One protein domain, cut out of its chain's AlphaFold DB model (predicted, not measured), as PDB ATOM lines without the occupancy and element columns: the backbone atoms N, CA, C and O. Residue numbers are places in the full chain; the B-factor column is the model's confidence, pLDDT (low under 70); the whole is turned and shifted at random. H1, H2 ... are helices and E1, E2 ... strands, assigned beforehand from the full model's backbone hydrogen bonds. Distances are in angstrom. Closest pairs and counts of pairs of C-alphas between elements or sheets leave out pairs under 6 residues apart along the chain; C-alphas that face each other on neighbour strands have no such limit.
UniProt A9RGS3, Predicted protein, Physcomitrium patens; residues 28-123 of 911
ATOM      1  N   ARG A  28      19.087   8.640  20.696       62.88
ATOM      2  CA  ARG A  28      17.771   9.268  20.923       62.88
ATOM      3  C   ARG A  28      17.639   9.984  22.274       62.88
ATOM      4  O   ARG A  28      16.766  10.831  22.412       62.88
ATOM      5  N   LEU A  29      18.452   9.613  23.262       66.25
ATOM      6  CA  LEU A  29      18.438  10.174  24.615       66.25
ATOM      7  C   LEU A  29      19.471  11.286  24.805       66.25
ATOM      8  O   LEU A  29      19.599  11.800  25.911       66.25
ATOM      9  N   TRP A  30      20.203  11.651  23.752       75.00
ATOM     10  CA  TRP A  30      21.162  12.747  23.826       75.00
ATOM     11  C   TRP A  30      20.457  14.099  23.863       75.00
ATOM     12  O   TRP A  30      20.952  15.016  24.496       75.00
ATOM     13  N   ILE A  31      19.287  14.234  23.231       63.34
ATOM     14  CA  ILE A  31      18.534  15.496  23.178       63.34
ATOM     15  C   ILE A  31      18.284  16.021  24.602       63.34
ATOM     16  O   ILE A  31      17.945  15.245  25.489       63.34
ATOM     17  N   THR A  32      18.483  17.329  24.786       60.94
ATOM     18  CA  THR A  32      18.448  18.090  26.048       60.94
ATOM     19  C   THR A  32      19.492  17.704  27.096       60.94
ATOM     20  O   THR A  32      19.427  18.207  28.215       60.94
ATOM     21  N   LYS A  33      20.458  16.830  26.789       71.19
ATOM     22  CA  LYS A  33      21.556  16.535  27.716       71.19
ATOM     23  C   LYS A  33      22.574  17.664  27.745       71.19
ATOM     24  O   LYS A  33      22.898  18.226  26.699       71.19
ATOM     25  N   CYS A  34      23.090  17.935  28.941       76.69
ATOM     26  CA  CYS A  34      24.235  18.807  29.163       76.69
ATOM     27  C   CYS A  34      25.484  18.146  28.592       76.69
ATOM     28  O   CYS A  34      25.740  16.960  28.832       76.69
ATOM     29  N   LEU A  35      26.238  18.929  27.835       86.12
ATOM     30  CA  LEU A  35      27.417  18.495  27.121       86.12
ATOM     31  C   LEU A  35      28.611  19.362  27.500       86.12
ATOM     32  O   LEU A  35      28.492  20.581  27.596       86.12
ATOM     33  N   THR A  36      29.770  18.728  27.608       91.00
ATOM     34  CA  THR A  36      31.075  19.398  27.613       91.00
ATOM     35  C   THR A  36      31.739  19.183  26.259       91.00
ATOM     36  O   THR A  36      31.704  18.083  25.702       91.00
ATOM     37  N   LEU A  37      32.277  20.253  25.686       91.50
ATOM     38  CA  LEU A  37      32.838  20.296  24.343       91.50
ATOM     39  C   LEU A  37      34.352  20.351  24.438       91.50
ATOM     40  O   LEU A  37      34.898  21.194  25.145       91.50
ATOM     41  N   TYR A  38      35.014  19.479  23.692       90.19
ATOM     42  CA  TYR A  38      36.463  19.393  23.609       90.19
ATOM     43  C   TYR A  38      36.922  19.696  22.181       90.19
ATOM     44  O   TYR A  38      36.174  19.499  21.217       90.19
ATOM     45  N   ASN A  39      38.150  20.191  22.031       88.94
ATOM     46  CA  ASN A  39      38.801  20.279  20.723       88.94
ATOM     47  C   ASN A  39      39.591  19.003  20.403       88.94
ATOM     48  O   ASN A  39      39.670  18.072  21.205       88.94
ATOM     49  N   ALA A  40      40.201  18.958  19.217       85.44
ATOM     50  CA  ALA A  40      40.980  17.807  18.757       85.44
ATOM     51  C   ALA A  40      42.194  17.476  19.652       85.44
ATOM     52  O   ALA A  40      42.693  16.355  19.601       85.44
ATOM     53  N   HIS A  41      42.644  18.422  20.482       82.88
ATOM     54  CA  HIS A  41      43.743  18.245  21.433       82.88
ATOM     55  C   HIS A  41      43.275  17.776  22.822       82.88
ATOM     56  O   HIS A  41      44.092  17.657  23.729       82.88
ATOM     57  N   GLY A  42      41.974  17.520  23.009       79.94
ATOM     58  CA  GLY A  42      41.415  17.076  24.288       79.94
ATOM     59  C   GLY A  42      41.303  18.180  25.342       79.94
ATOM     60  O   GLY A  42      41.084  17.881  26.512       79.94
ATOM     61  N   LYS A  43      41.428  19.456  24.953       87.06
ATOM     62  CA  LYS A  43      41.191  20.598  25.845       87.06
ATOM     63  C   LYS A  43      39.695  20.907  25.892       87.06
ATOM     64  O   LYS A  43      39.043  20.900  24.849       87.06
ATOM     65  N   LEU A  44      39.161  21.188  27.083       88.44
ATOM     66  CA  LEU A  44      37.795  21.692  27.252       88.44
ATOM     67  C   LEU A  44      37.688  23.076  26.601       88.44
ATOM     68  O   LEU A  44      38.438  23.987  26.949       88.44
ATOM     69  N   VAL A  45      36.754  23.229  25.665       89.69
ATOM     70  CA  VAL A  45      36.560  24.466  24.892       89.69
ATOM     71  C   VAL A  45      35.194  25.100  25.088       89.69
ATOM     72  O   VAL A  45      35.039  26.283  24.807       89.69
ATOM     73  N   GLY A  46      34.209  24.369  25.610       86.62
ATOM     74  CA  GLY A  46      32.893  24.934  25.888       86.62
ATOM     75  C   GLY A  46      31.928  23.960  26.544       86.62
ATOM     76  O   GLY A  46      32.248  22.801  26.790       86.62
ATOM     77  N   GLU A  47      30.719  24.440  26.795       87.06
ATOM     78  CA  GLU A  47      29.589  23.658  27.295       87.06
ATOM     79  C   GLU A  47      28.366  23.938  26.428       87.06
ATOM     80  O   GLU A  47      28.224  25.014  25.842       87.06
ATOM     81  N   GLY A  48      27.457  22.977  26.335       82.00
ATOM     82  CA  GLY A  48      26.269  23.111  25.507       82.00
ATOM     83  C   GLY A  48      25.172  22.132  25.867       82.00
ATOM     84  O   GLY A  48      25.300  21.310  26.770       82.00
ATOM     85  N   THR A  49      24.079  22.203  25.120       75.75
ATOM     86  CA  THR A  49      23.000  21.219  25.194       75.75
ATOM     87  C   THR A  49      22.814  20.549  23.845       75.75
ATOM     88  O   THR A  49      22.849  21.188  22.791       75.75
ATOM     89  N   CYS A  50      22.643  19.231  23.853       71.19
ATOM     90  CA  CYS A  50      22.406  18.487  22.623       71.19
ATOM     91  C   CYS A  50      20.980  18.744  22.128       71.19
ATOM     92  O   CYS A  50      20.009  18.609  22.869       71.19
ATOM     93  N   HIS A  51      20.830  19.059  20.847       62.94
ATOM     94  CA  HIS A  51      19.560  19.503  20.271       62.94
ATOM     95  C   HIS A  51      18.941  18.480  19.314       62.94
ATOM     96  O   HIS A  51      17.754  18.134  19.395       62.94
ATOM     97  N   SER A  52      19.758  17.983  18.387       63.56
ATOM     98  CA  SER A  52      19.335  17.080  17.324       63.56
ATOM     99  C   SER A  52      20.528  16.338  16.735       63.56
ATOM    100  O   SER A  52      21.637  16.853  16.709       63.56
ATOM    101  N   VAL A  53      20.279  15.148  16.201       58.06
ATOM    102  CA  VAL A  53      21.275  14.349  15.472       58.06
ATOM    103  C   VAL A  53      21.088  14.418  13.951       58.06
ATOM    104  O   VAL A  53      21.879  13.836  13.238       58.06
ATOM    105  N   ASN A  54      20.053  15.119  13.455       54.09
ATOM    106  CA  ASN A  54      19.669  15.176  12.030       54.09
ATOM    107  C   ASN A  54      19.026  16.535  11.665       54.09
ATOM    108  O   ASN A  54      17.923  16.591  11.120       54.09
ATOM    109  N   SER A  55      19.628  17.661  12.068       61.06
ATOM    110  CA  SER A  55      19.028  18.988  11.840       61.06
ATOM    111  C   SER A  55      19.580  19.670  10.581       61.06
ATOM    112  O   SER A  55      20.781  19.866  10.460       61.06
ATOM    113  N   ASP A  56      18.675  20.088   9.685       53.59
ATOM    114  CA  ASP A  56      18.973  20.878   8.473       53.59
ATOM    115  C   ASP A  56      19.329  22.356   8.789       53.59
ATOM    116  O   ASP A  56      19.585  23.138   7.878       53.59
ATOM    117  N   LEU A  57      19.236  22.778  10.058       54.28
ATOM    118  CA  LEU A  57      19.349  24.181  10.500       54.28
ATOM    119  C   LEU A  57      20.644  24.461  11.284       54.28
ATOM    120  O   LEU A  57      20.740  25.477  11.966       54.28
ATOM    121  N   VAL A  58      21.605  23.538  11.233       65.69
ATOM    122  CA  VAL A  58      22.843  23.582  12.020       65.69
ATOM    123  C   VAL A  58      23.905  24.389  11.288       65.69
ATOM    124  O   VAL A  58      24.161  24.179  10.103       65.69
ATOM    125  N   LEU A  59      24.545  25.304  12.004       59.59
ATOM    126  CA  LEU A  59      25.604  26.148  11.471       59.59
ATOM    127  C   LEU A  59      26.845  25.302  11.166       59.59
ATOM    128  O   LEU A  59      27.262  24.473  11.976       59.59
ATOM    129  N   GLY A  60      27.408  25.507   9.972       59.00
ATOM    130  CA  GLY A  60      28.555  24.750   9.459       59.00
ATOM    131  C   GLY A  60      28.211  23.397   8.823       59.00
ATOM    132  O   GLY A  60      29.102  22.743   8.288       59.00
ATOM    133  N   ALA A  61      26.941  22.973   8.830       54.91
ATOM    134  CA  ALA A  61      26.527  21.718   8.207       54.91
ATOM    135  C   ALA A  61      26.118  21.922   6.735       54.91
ATOM    136  O   ALA A  61      25.161  22.632   6.430       54.91
ATOM    137  N   ASN A  62      26.795  21.233   5.810       51.97
ATOM    138  CA  ASN A  62      26.426  21.186   4.387       51.97
ATOM    139  C   ASN A  62      25.369  20.094   4.110       51.97
ATOM    140  O   ASN A  62      25.535  19.271   3.211       51.97
ATOM    141  N   GLY A  63      24.293  20.058   4.903       57.53
ATOM    142  CA  GLY A  63      23.228  19.051   4.813       57.53
ATOM    143  C   GLY A  63      22.817  18.472   6.174       57.53
ATOM    144  O   GLY A  63      23.222  19.001   7.208       57.53
ATOM    145  N   PRO A  64      22.000  17.400   6.187       57.31
ATOM    146  CA  PRO A  64      21.685  16.662   7.407       57.31
ATOM    147  C   PRO A  64      22.972  16.186   8.085       57.31
ATOM    148  O   PRO A  64      23.895  15.725   7.411       57.31
ATOM    149  N   LEU A  65      23.030  16.294   9.411       64.62
ATOM    150  CA  LEU A  65      24.160  15.790  10.189       64.62
ATOM    151  C   LEU A  65      24.325  14.277   9.976       64.62
ATOM    152  O   LEU A  65      23.346  13.538   9.989       64.62
ATOM    153  N   GLY A  66      25.560  13.833   9.742       66.88
ATOM    154  CA  GLY A  66      25.888  12.411   9.643       66.88
ATOM    155  C   GLY A  66      26.048  11.753  11.015       66.88
ATOM    156  O   GLY A  66      25.953  12.400  12.054       66.88
ATOM    157  N   ASP A  67      26.391  10.465  11.022       72.25
ATOM    158  CA  ASP A  67      26.524   9.673  12.251       72.25
ATOM    159  C   ASP A  67      27.615  10.183  13.210       72.25
ATOM    160  O   ASP A  67      27.573   9.982  14.418       72.25
ATOM    161  N   THR A  68      28.623  10.875  12.700       78.38
ATOM    162  CA  THR A  68      29.766  11.302  13.511       78.38
ATOM    163  C   THR A  68      29.566  12.656  14.179       78.38
ATOM    164  O   THR A  68      30.479  13.128  14.857       78.38
ATOM    165  N   GLN A  69      28.422  13.312  13.970       83.44
ATOM    166  CA  GLN A  69      28.173  14.671  14.439       83.44
ATOM    167  C   GLN A  69      26.835  14.800  15.161       83.44
ATOM    168  O   GLN A  69      25.882  14.066  14.920       83.44
ATOM    169  N   VAL A  70      26.764  15.782  16.052       84.06
ATOM    170  CA  VAL A  70      25.558  16.139  16.793       84.06
ATOM    171  C   VAL A  70      25.374  17.652  16.765       84.06
ATOM    172  O   VAL A  70      26.346  18.403  16.776       84.06
ATOM    173  N   ALA A  71      24.127  18.114  16.704       79.25
ATOM    174  CA  ALA A  71      23.811  19.526  16.836       79.25
ATOM    175  C   ALA A  71      23.877  19.899  18.314       79.25
ATOM    176  O   ALA A  71      23.094  19.394  19.127       79.25
ATOM    177  N   VAL A  72      24.790  20.799  18.645       78.56
ATOM    178  CA  VAL A  72      24.969  21.341  19.984       78.56
ATOM    179  C   VAL A  72      24.548  22.797  19.967       78.56
ATOM    180  O   VAL A  72      25.035  23.588  19.163       78.56
ATOM    181  N   HIS A  73      23.643  23.159  20.866       73.94
ATOM    182  CA  HIS A  73      23.421  24.555  21.191       73.94
ATOM    183  C   HIS A  73      24.492  24.969  22.198       73.94
ATOM    184  O   HIS A  73      24.482  24.491  23.337       73.94
ATOM    185  N   ILE A  74      25.447  25.792  21.767       76.44
ATOM    186  CA  ILE A  74      26.560  26.209  22.624       76.44
ATOM    187  C   ILE A  74      25.992  27.093  23.733       76.44
ATOM    188  O   ILE A  74      25.336  28.094  23.471       76.44
ATOM    189  N   CYS A  75      26.211  26.712  24.979       71.31
ATOM    190  CA  CYS A  75      25.773  27.458  26.151       71.31
ATOM    191  C   CYS A  75      26.895  28.361  26.659       71.31
ATOM    192  O   CYS A  75      26.641  29.512  26.992       71.31
ATOM    193  N   LYS A  76      28.134  27.861  26.658       75.19
ATOM    194  CA  LYS A  76      29.310  28.551  27.191       75.19
ATOM    195  C   LYS A  76      30.536  28.249  26.339       75.19
ATOM    196  O   LYS A  76      30.670  27.141  25.821       75.19
ATOM    197  N   THR A  77      31.428  29.224  26.212       81.50
ATOM    198  CA  THR A  77      32.771  29.038  25.645       81.50
ATOM    199  C   THR A  77      33.813  29.177  26.750       81.50
ATOM    200  O   THR A  77      33.684  30.036  27.620       81.50
ATOM    201  N   HIS A  78      34.827  28.318  26.706       83.06
ATOM    202  CA  HIS A  78      36.012  28.323  27.570       83.06
ATOM    203  C   HIS A  78      37.296  28.631  26.781       83.06
ATOM    204  O   HIS A  78      38.369  28.758  27.364       83.06
ATOM    205  N   SER A  79      37.201  28.748  25.452       82.00
ATOM    206  CA  SER A  79      38.313  29.069  24.554       82.00
ATOM    207  C   SER A  79      37.784  29.894  23.385       82.00
ATOM    208  O   SER A  79      37.085  29.358  22.526       82.00
ATOM    209  N   GLN A  80      38.097  31.193  23.346       74.38
ATOM    210  CA  GLN A  80      37.637  32.084  22.270       74.38
ATOM    211  C   GLN A  80      38.246  31.737  20.903       74.38
ATOM    212  O   GLN A  80      37.628  32.032  19.883       74.38
ATOM    213  N   ASP A  81      39.406  31.074  20.889       76.44
ATOM    214  CA  ASP A  81      40.070  30.617  19.664       76.44
ATOM    215  C   ASP A  81      39.342  29.421  19.029       76.44
ATOM    216  O   ASP A  81      39.241  29.324  17.808       76.44
ATOM    217  N   ASP A  82      38.808  28.513  19.855       80.94
ATOM    218  CA  ASP A  82      38.104  27.309  19.391       80.94
ATOM    219  C   ASP A  82      36.595  27.548  19.215       80.94
ATOM    220  O   ASP A  82      35.977  27.069  18.262       80.94
ATOM    221  N   ILE A  83      35.986  28.278  20.155       79.31
ATOM    222  CA  ILE A  83      34.587  28.702  20.126       79.31
ATOM    223  C   ILE A  83      34.557  30.222  20.281       79.31
ATOM    224  O   ILE A  83      34.494  30.733  21.409       79.31
ATOM    225  N   PRO A  84      34.546  30.948  19.152       71.12
ATOM    226  CA  PRO A  84      34.317  32.379  19.141       71.12
ATOM    227  C   PRO A  84      33.075  32.772  19.956       71.12
ATOM    228  O   PRO A  84      32.037  32.104  19.923       71.12
ATOM    229  N   GLN A  85      33.171  33.877  20.702       62.91
ATOM    230  CA  GLN A  85      32.115  34.350  21.613       62.91
ATOM    231  C   GLN A  85      30.765  34.583  20.903       62.91
ATOM    232  O   GLN A  85      29.702  34.567  21.521       62.91
ATOM    233  N   ASP A  86      30.781  34.828  19.596       59.09
ATOM    234  CA  ASP A  86      29.607  35.015  18.747       59.09
ATOM    235  C   ASP A  86      28.885  33.713  18.364       59.09
ATOM    236  O   ASP A  86      27.706  33.780  17.997       59.09
ATOM    237  N   LEU A  87      29.552  32.559  18.503       63.97
ATOM    238  CA  LEU A  87      28.962  31.224  18.358       63.97
ATOM    239  C   LEU A  87      28.324  30.707  19.650       63.97
ATOM    240  O   LEU A  87      27.584  29.722  19.620       63.97
ATOM    241  N   VAL A  88      28.552  31.377  20.781       63.25
ATOM    242  CA  VAL A  88      27.795  31.105  22.003       63.25
ATOM    243  C   VAL A  88      26.317  31.374  21.704       63.25
ATOM    244  O   VAL A  88      25.953  32.425  21.171       63.25
ATOM    245  N   TYR A  89      25.467  30.403  22.031       59.44
ATOM    246  CA  TYR A  89      24.028  30.343  21.741       59.44
ATOM    247  C   TYR A  89      23.659  30.089  20.280       59.44
ATOM    248  O   TYR A  89      22.508  30.264  19.880       59.44
ATOM    249  N   ALA A  90      24.631  29.677  19.477       61.25
ATOM    250  CA  ALA A  90      24.403  29.212  18.127       61.25
ATOM    251  C   ALA A  90      24.208  27.685  18.125       61.25
ATOM    252  O   ALA A  90      24.749  26.964  18.970       61.25
ATOM    253  N   LEU A  91      23.417  27.181  17.174       70.25
ATOM    254  CA  LEU A  91      23.244  25.746  16.961       70.25
ATOM    255  C   LEU A  91      24.330  25.252  15.998       70.25
ATOM    256  O   LEU A  91      24.232  25.506  14.800       70.25
ATOM    257  N   VAL A  92      25.347  24.555  16.502       76.94
ATOM    258  CA  VAL A  92      26.562  24.189  15.749       76.94
ATOM    259  C   VAL A  92      26.738  22.671  15.685       76.94
ATOM    260  O   VAL A  92      26.329  21.946  16.592       76.94
ATOM    261  N   ALA A  93      27.320  22.171  14.596       83.50
ATOM    262  CA  ALA A  93      27.648  20.756  14.446       83.50
ATOM    263  C   ALA A  93      28.930  20.434  15.222       83.50
ATOM    264  O   ALA A  93      29.950  21.083  15.006       83.50
ATOM    265  N   TRP A  94      28.905  19.409  16.074       87.62
ATOM    266  CA  TRP A  94      30.068  18.998  16.865       87.62
ATOM    267  C   TRP A  94      30.358  17.497  16.719       87.62
ATOM    268  O   TRP A  94      29.411  16.706  16.694       87.62
ATOM    269  N   PRO A  95      31.631  17.059  16.626       88.75
ATOM    270  CA  PRO A  95      31.968  15.639  16.527       88.75
ATOM    271  C   PRO A  95      31.620  14.855  17.798       88.75
ATOM    272  O   PRO A  95      32.065  15.218  18.882       88.75
ATOM    273  N   THR A  96      30.915  13.727  17.684       89.19
ATOM    274  CA  THR A  96      30.438  12.929  18.840       89.19
ATOM    275  C   THR A  96      31.552  12.389  19.741       89.19
ATOM    276  O   THR A  96      31.319  12.140  20.921       89.19
ATOM    277  N   LYS A  97      32.771  12.237  19.210       89.50
ATOM    278  CA  LYS A  97      33.977  11.857  19.971       89.50
ATOM    279  C   LYS A  97      34.518  12.971  20.866       89.50
ATOM    280  O   LYS A  97      35.229  12.685  21.814       89.50
ATOM    281  N   LEU A  98      34.208  14.222  20.537       89.75
ATOM    282  CA  LEU A  98      34.696  15.417  21.226       89.75
ATOM    283  C   LEU A  98      33.593  16.104  22.043       89.75
ATOM    284  O   LEU A  98      33.763  17.221  22.522       89.75
ATOM    285  N   VAL A  99      32.442  15.449  22.181       89.75
ATOM    286  CA  VAL A  99      31.321  15.909  22.995       89.75
ATOM    287  C   VAL A  99      31.102  14.896  24.094       89.75
ATOM    288  O   VAL A  99      30.841  13.732  23.801       89.75
ATOM    289  N   HIS A 100      31.181  15.331  25.344       91.44
ATOM    290  CA  HIS A 100      31.046  14.456  26.498       91.44
ATOM    291  C   HIS A 100      29.746  14.729  27.247       91.44
ATOM    292  O   HIS A 100      29.349  15.876  27.439       91.44
ATOM    293  N   CYS A 101      29.104  13.662  27.707       85.94
ATOM    294  CA  CYS A 101      27.962  13.693  28.611       85.94
ATOM    295  C   CYS A 101      28.298  12.800  29.807       85.94
ATOM    296  O   CYS A 101      28.856  11.725  29.618       85.94
ATOM    297  N   HIS A 102      28.030  13.254  31.033       82.69
ATOM    298  CA  HIS A 102      28.361  12.505  32.259       82.69
ATOM    299  C   HIS A 102      29.817  11.979  32.293       82.69
ATOM    300  O   HIS A 102      30.089  10.888  32.782       82.69
ATOM    301  N   GLY A 103      30.763  12.746  31.736       79.50
ATOM    302  CA  GLY A 103      32.192  12.420  31.750       79.50
ATOM    303  C   GLY A 103      32.696  11.465  30.657       79.50
ATOM    304  O   GLY A 103      33.910  11.321  30.537       79.50
ATOM    305  N   ALA A 104      31.839  10.885  29.808       85.25
ATOM    306  CA  ALA A 104      32.254  10.058  28.664       85.25
ATOM    307  C   ALA A 104      31.797  10.658  27.325       85.25
ATOM    308  O   ALA A 104      30.801  11.385  27.274       85.25
ATOM    309  N   SER A 105      32.506  10.366  26.228       90.62
ATOM    310  CA  SER A 105      32.121  10.895  24.916       90.62
ATOM    311  C   SER A 105      30.780  10.306  24.458       90.62
ATOM    312  O   SER A 105      30.452   9.153  24.753       90.62
ATOM    313  N   LEU A 106      29.982  11.078  23.718       87.38
ATOM    314  CA  LEU A 106      28.727  10.589  23.143       87.38
ATOM    315  C   LEU A 106      28.978   9.401  22.206       87.38
ATOM    316  O   LEU A 106      28.177   8.470  22.172       87.38
ATOM    317  N   HIS A 107      30.117   9.391  21.510       87.94
ATOM    318  CA  HIS A 107      30.571   8.232  20.749       87.94
ATOM    319  C   HIS A 107      30.742   6.987  21.633       87.94
ATOM    320  O   HIS A 107      30.263   5.916  21.271       87.94
ATOM    321  N   ASP A 108      31.365   7.099  22.806       86.50
ATOM    322  CA  ASP A 108      31.574   5.947  23.697       86.50
ATOM    323  C   ASP A 108      30.268   5.466  24.327       86.50
ATOM    324  O   ASP A 108      30.028   4.261  24.428       86.50
ATOM    325  N   HIS A 109      29.375   6.398  24.667       86.19
ATOM    326  CA  HIS A 109      28.005   6.066  25.045       86.19
ATOM    327  C   HIS A 109      27.285   5.288  23.938       86.19
ATOM    328  O   HIS A 109      26.589   4.316  24.228       86.19
ATOM    329  N   GLU A 110      27.480   5.662  22.677       81.94
ATOM    330  CA  GLU A 110      26.903   4.942  21.547       81.94
ATOM    331  C   GLU A 110      27.504   3.549  21.363       81.94
ATOM    332  O   GLU A 110      26.780   2.570  21.190       81.94
ATOM    333  N   VAL A 111      28.831   3.439  21.417       81.12
ATOM    334  CA  VAL A 111      29.541   2.162  21.283       81.12
ATOM    335  C   VAL A 111      29.126   1.207  22.398       81.12
ATOM    336  O   VAL A 111      28.855   0.032  22.133       81.12
ATOM    337  N   LYS A 112      29.013   1.700  23.636       81.75
ATOM    338  CA  LYS A 112      28.583   0.894  24.779       81.75
ATOM    339  C   LYS A 112      27.107   0.506  24.690       81.75
ATOM    340  O   LYS A 112      26.783  -0.639  24.991       81.75
ATOM    341  N   ASP A 113      26.220   1.387  24.228       79.19
ATOM    342  CA  ASP A 113      24.823   1.028  23.938       79.19
ATOM    343  C   ASP A 113      24.742  -0.061  22.857       79.19
ATOM    344  O   ASP A 113      24.088  -1.084  23.057       79.19
ATOM    345  N   ASN A 114      25.481   0.085  21.757       73.94
ATOM    346  CA  ASN A 114      25.542  -0.915  20.691       73.94
ATOM    347  C   ASN A 114      26.071  -2.263  21.202       73.94
ATOM    348  O   ASN A 114      25.502  -3.312  20.890       73.94
ATOM    349  N   PHE A 115      27.111  -2.249  22.040       71.94
ATOM    350  CA  PHE A 115      27.629  -3.444  22.705       71.94
ATOM    351  C   PHE A 115      26.582  -4.083  23.629       71.94
ATOM    352  O   PHE A 115      26.335  -5.288  23.537       71.94
ATOM    353  N   ASN A 116      25.908  -3.282  24.459       72.44
ATOM    354  CA  ASN A 116      24.839  -3.725  25.354       72.44
ATOM    355  C   ASN A 116      23.664  -4.321  24.570       72.44
ATOM    356  O   ASN A 116      23.111  -5.347  24.965       72.44
ATOM    357  N   GLN A 117      23.299  -3.730  23.432       65.88
ATOM    358  CA  GLN A 117      22.255  -4.244  22.550       65.88
ATOM    359  C   GLN A 117      22.659  -5.572  21.903       65.88
ATOM    360  O   GLN A 117      21.836  -6.487  21.847       65.88
ATOM    361  N   LEU A 118      23.918  -5.727  21.487       56.34
ATOM    362  CA  LEU A 118      24.458  -6.986  20.962       56.34
ATOM    363  C   LEU A 118      24.494  -8.085  22.030       56.34
ATOM    364  O   LEU A 118      24.094  -9.223  21.763       56.34
ATOM    365  N   GLN A 119      24.906  -7.751  23.254       60.62
ATOM    366  CA  GLN A 119      24.870  -8.667  24.394       60.62
ATOM    367  C   GLN A 119      23.432  -9.052  24.750       60.62
ATOM    368  O   GLN A 119      23.126 -10.234  24.902       60.62
ATOM    369  N   ALA A 120      22.520  -8.080  24.804       52.78
ATOM    370  CA  ALA A 120      21.110  -8.318  25.060       52.78
ATOM    371  C   ALA A 120      20.462  -9.141  23.941       52.78
ATOM    372  O   ALA A 120      19.597  -9.967  24.222       52.78
ATOM    373  N   ALA A 121      20.853  -8.966  22.678       44.44
ATOM    374  CA  ALA A 121      20.378  -9.779  21.560       44.44
ATOM    375  C   ALA A 121      20.865 -11.233  21.678       44.44
ATOM    376  O   ALA A 121      20.062 -12.159  21.537       44.44
ATOM    377  N   ARG A 122      22.137 -11.444  22.043       48.28
ATOM    378  CA  ARG A 122      22.700 -12.773  22.337       48.28
ATOM    379  C   ARG A 122      22.012 -13.427  23.541       48.28
ATOM    380  O   ARG A 122      21.563 -14.568  23.431       48.28
ATOM    381  N   ALA A 123      21.801 -12.687  24.629       43.81
ATOM    382  CA  ALA A 123      21.076 -13.150  25.812       43.81
ATOM    383  C   ALA A 123      19.595 -13.449  25.514       43.81
ATOM    384  O   ALA A 123      19.065 -14.452  25.979       43.81
TER     385      ALA A 123
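This is residues 28 to 123 of the 911 residues of the protein "Predicted protein" of Physcomitrium patens (UniProt A9RGS3). Look for one strongly twisted sheet folded back on itself into a small body, E4 and E3 facing E1 and E5 with E2 as the hinge, and one helix, H1, leading away as an arm whose residues 111 to 123 stick out free. The 96 printed residues hold five named strands, then one named helix; the class is mixed. The sheet's order is E4 E3 E2 E1 E5, antiparallel. The whole is compact, with a radius of gyration of the C-alphas of 13.9 A, and spans 49 by 28 by 21 A.

Begin at E2, residues 44 to 52, which bends by 59 degrees at residue 49. Its antiparallel neighbours are E1, residues 34 to 38, with N 37 and O 46 2.8 A apart, and E3, residues 69 to 77, with N 49 and O 73 2.9 A apart. Edge strand E4, residues 91 to 95, pairs with E3 through N 72 and O 92, 2.8 A; edge strand E5, residues 99 to 101, pairs with E1 through N 100 and O 36, 2.8 A. E1 to E4 form a meander, each strand the antiparallel neighbour of the one before. H1, residues 106 to 123, only grazes the sheet, with residues 106 to 109; its closest C-alpha pair with E5 is His 100 and Leu 106, 5.6 A. In H1 every O i to N i+4 pair is within hydrogen-bond range.

Find C-alpha 34 at (24.235, 18.807, 29.163), where E1 begins. E2 covers 21.5 A and E3 18.8 A. H1 runs 25.1 A from C-alpha 106 at (28.727, 10.589, 23.143) to C-alpha 123 at (21.076, -13.150, 25.812).

The C-alphas farthest apart, Asp 86 and Ala 123, are 49.4 A apart. The printed part has no cut. The links E2 to E3 and E3 to E4 are long. Confidence is under 70 at 33 residues, among them 51 to 66 and 117 to 123.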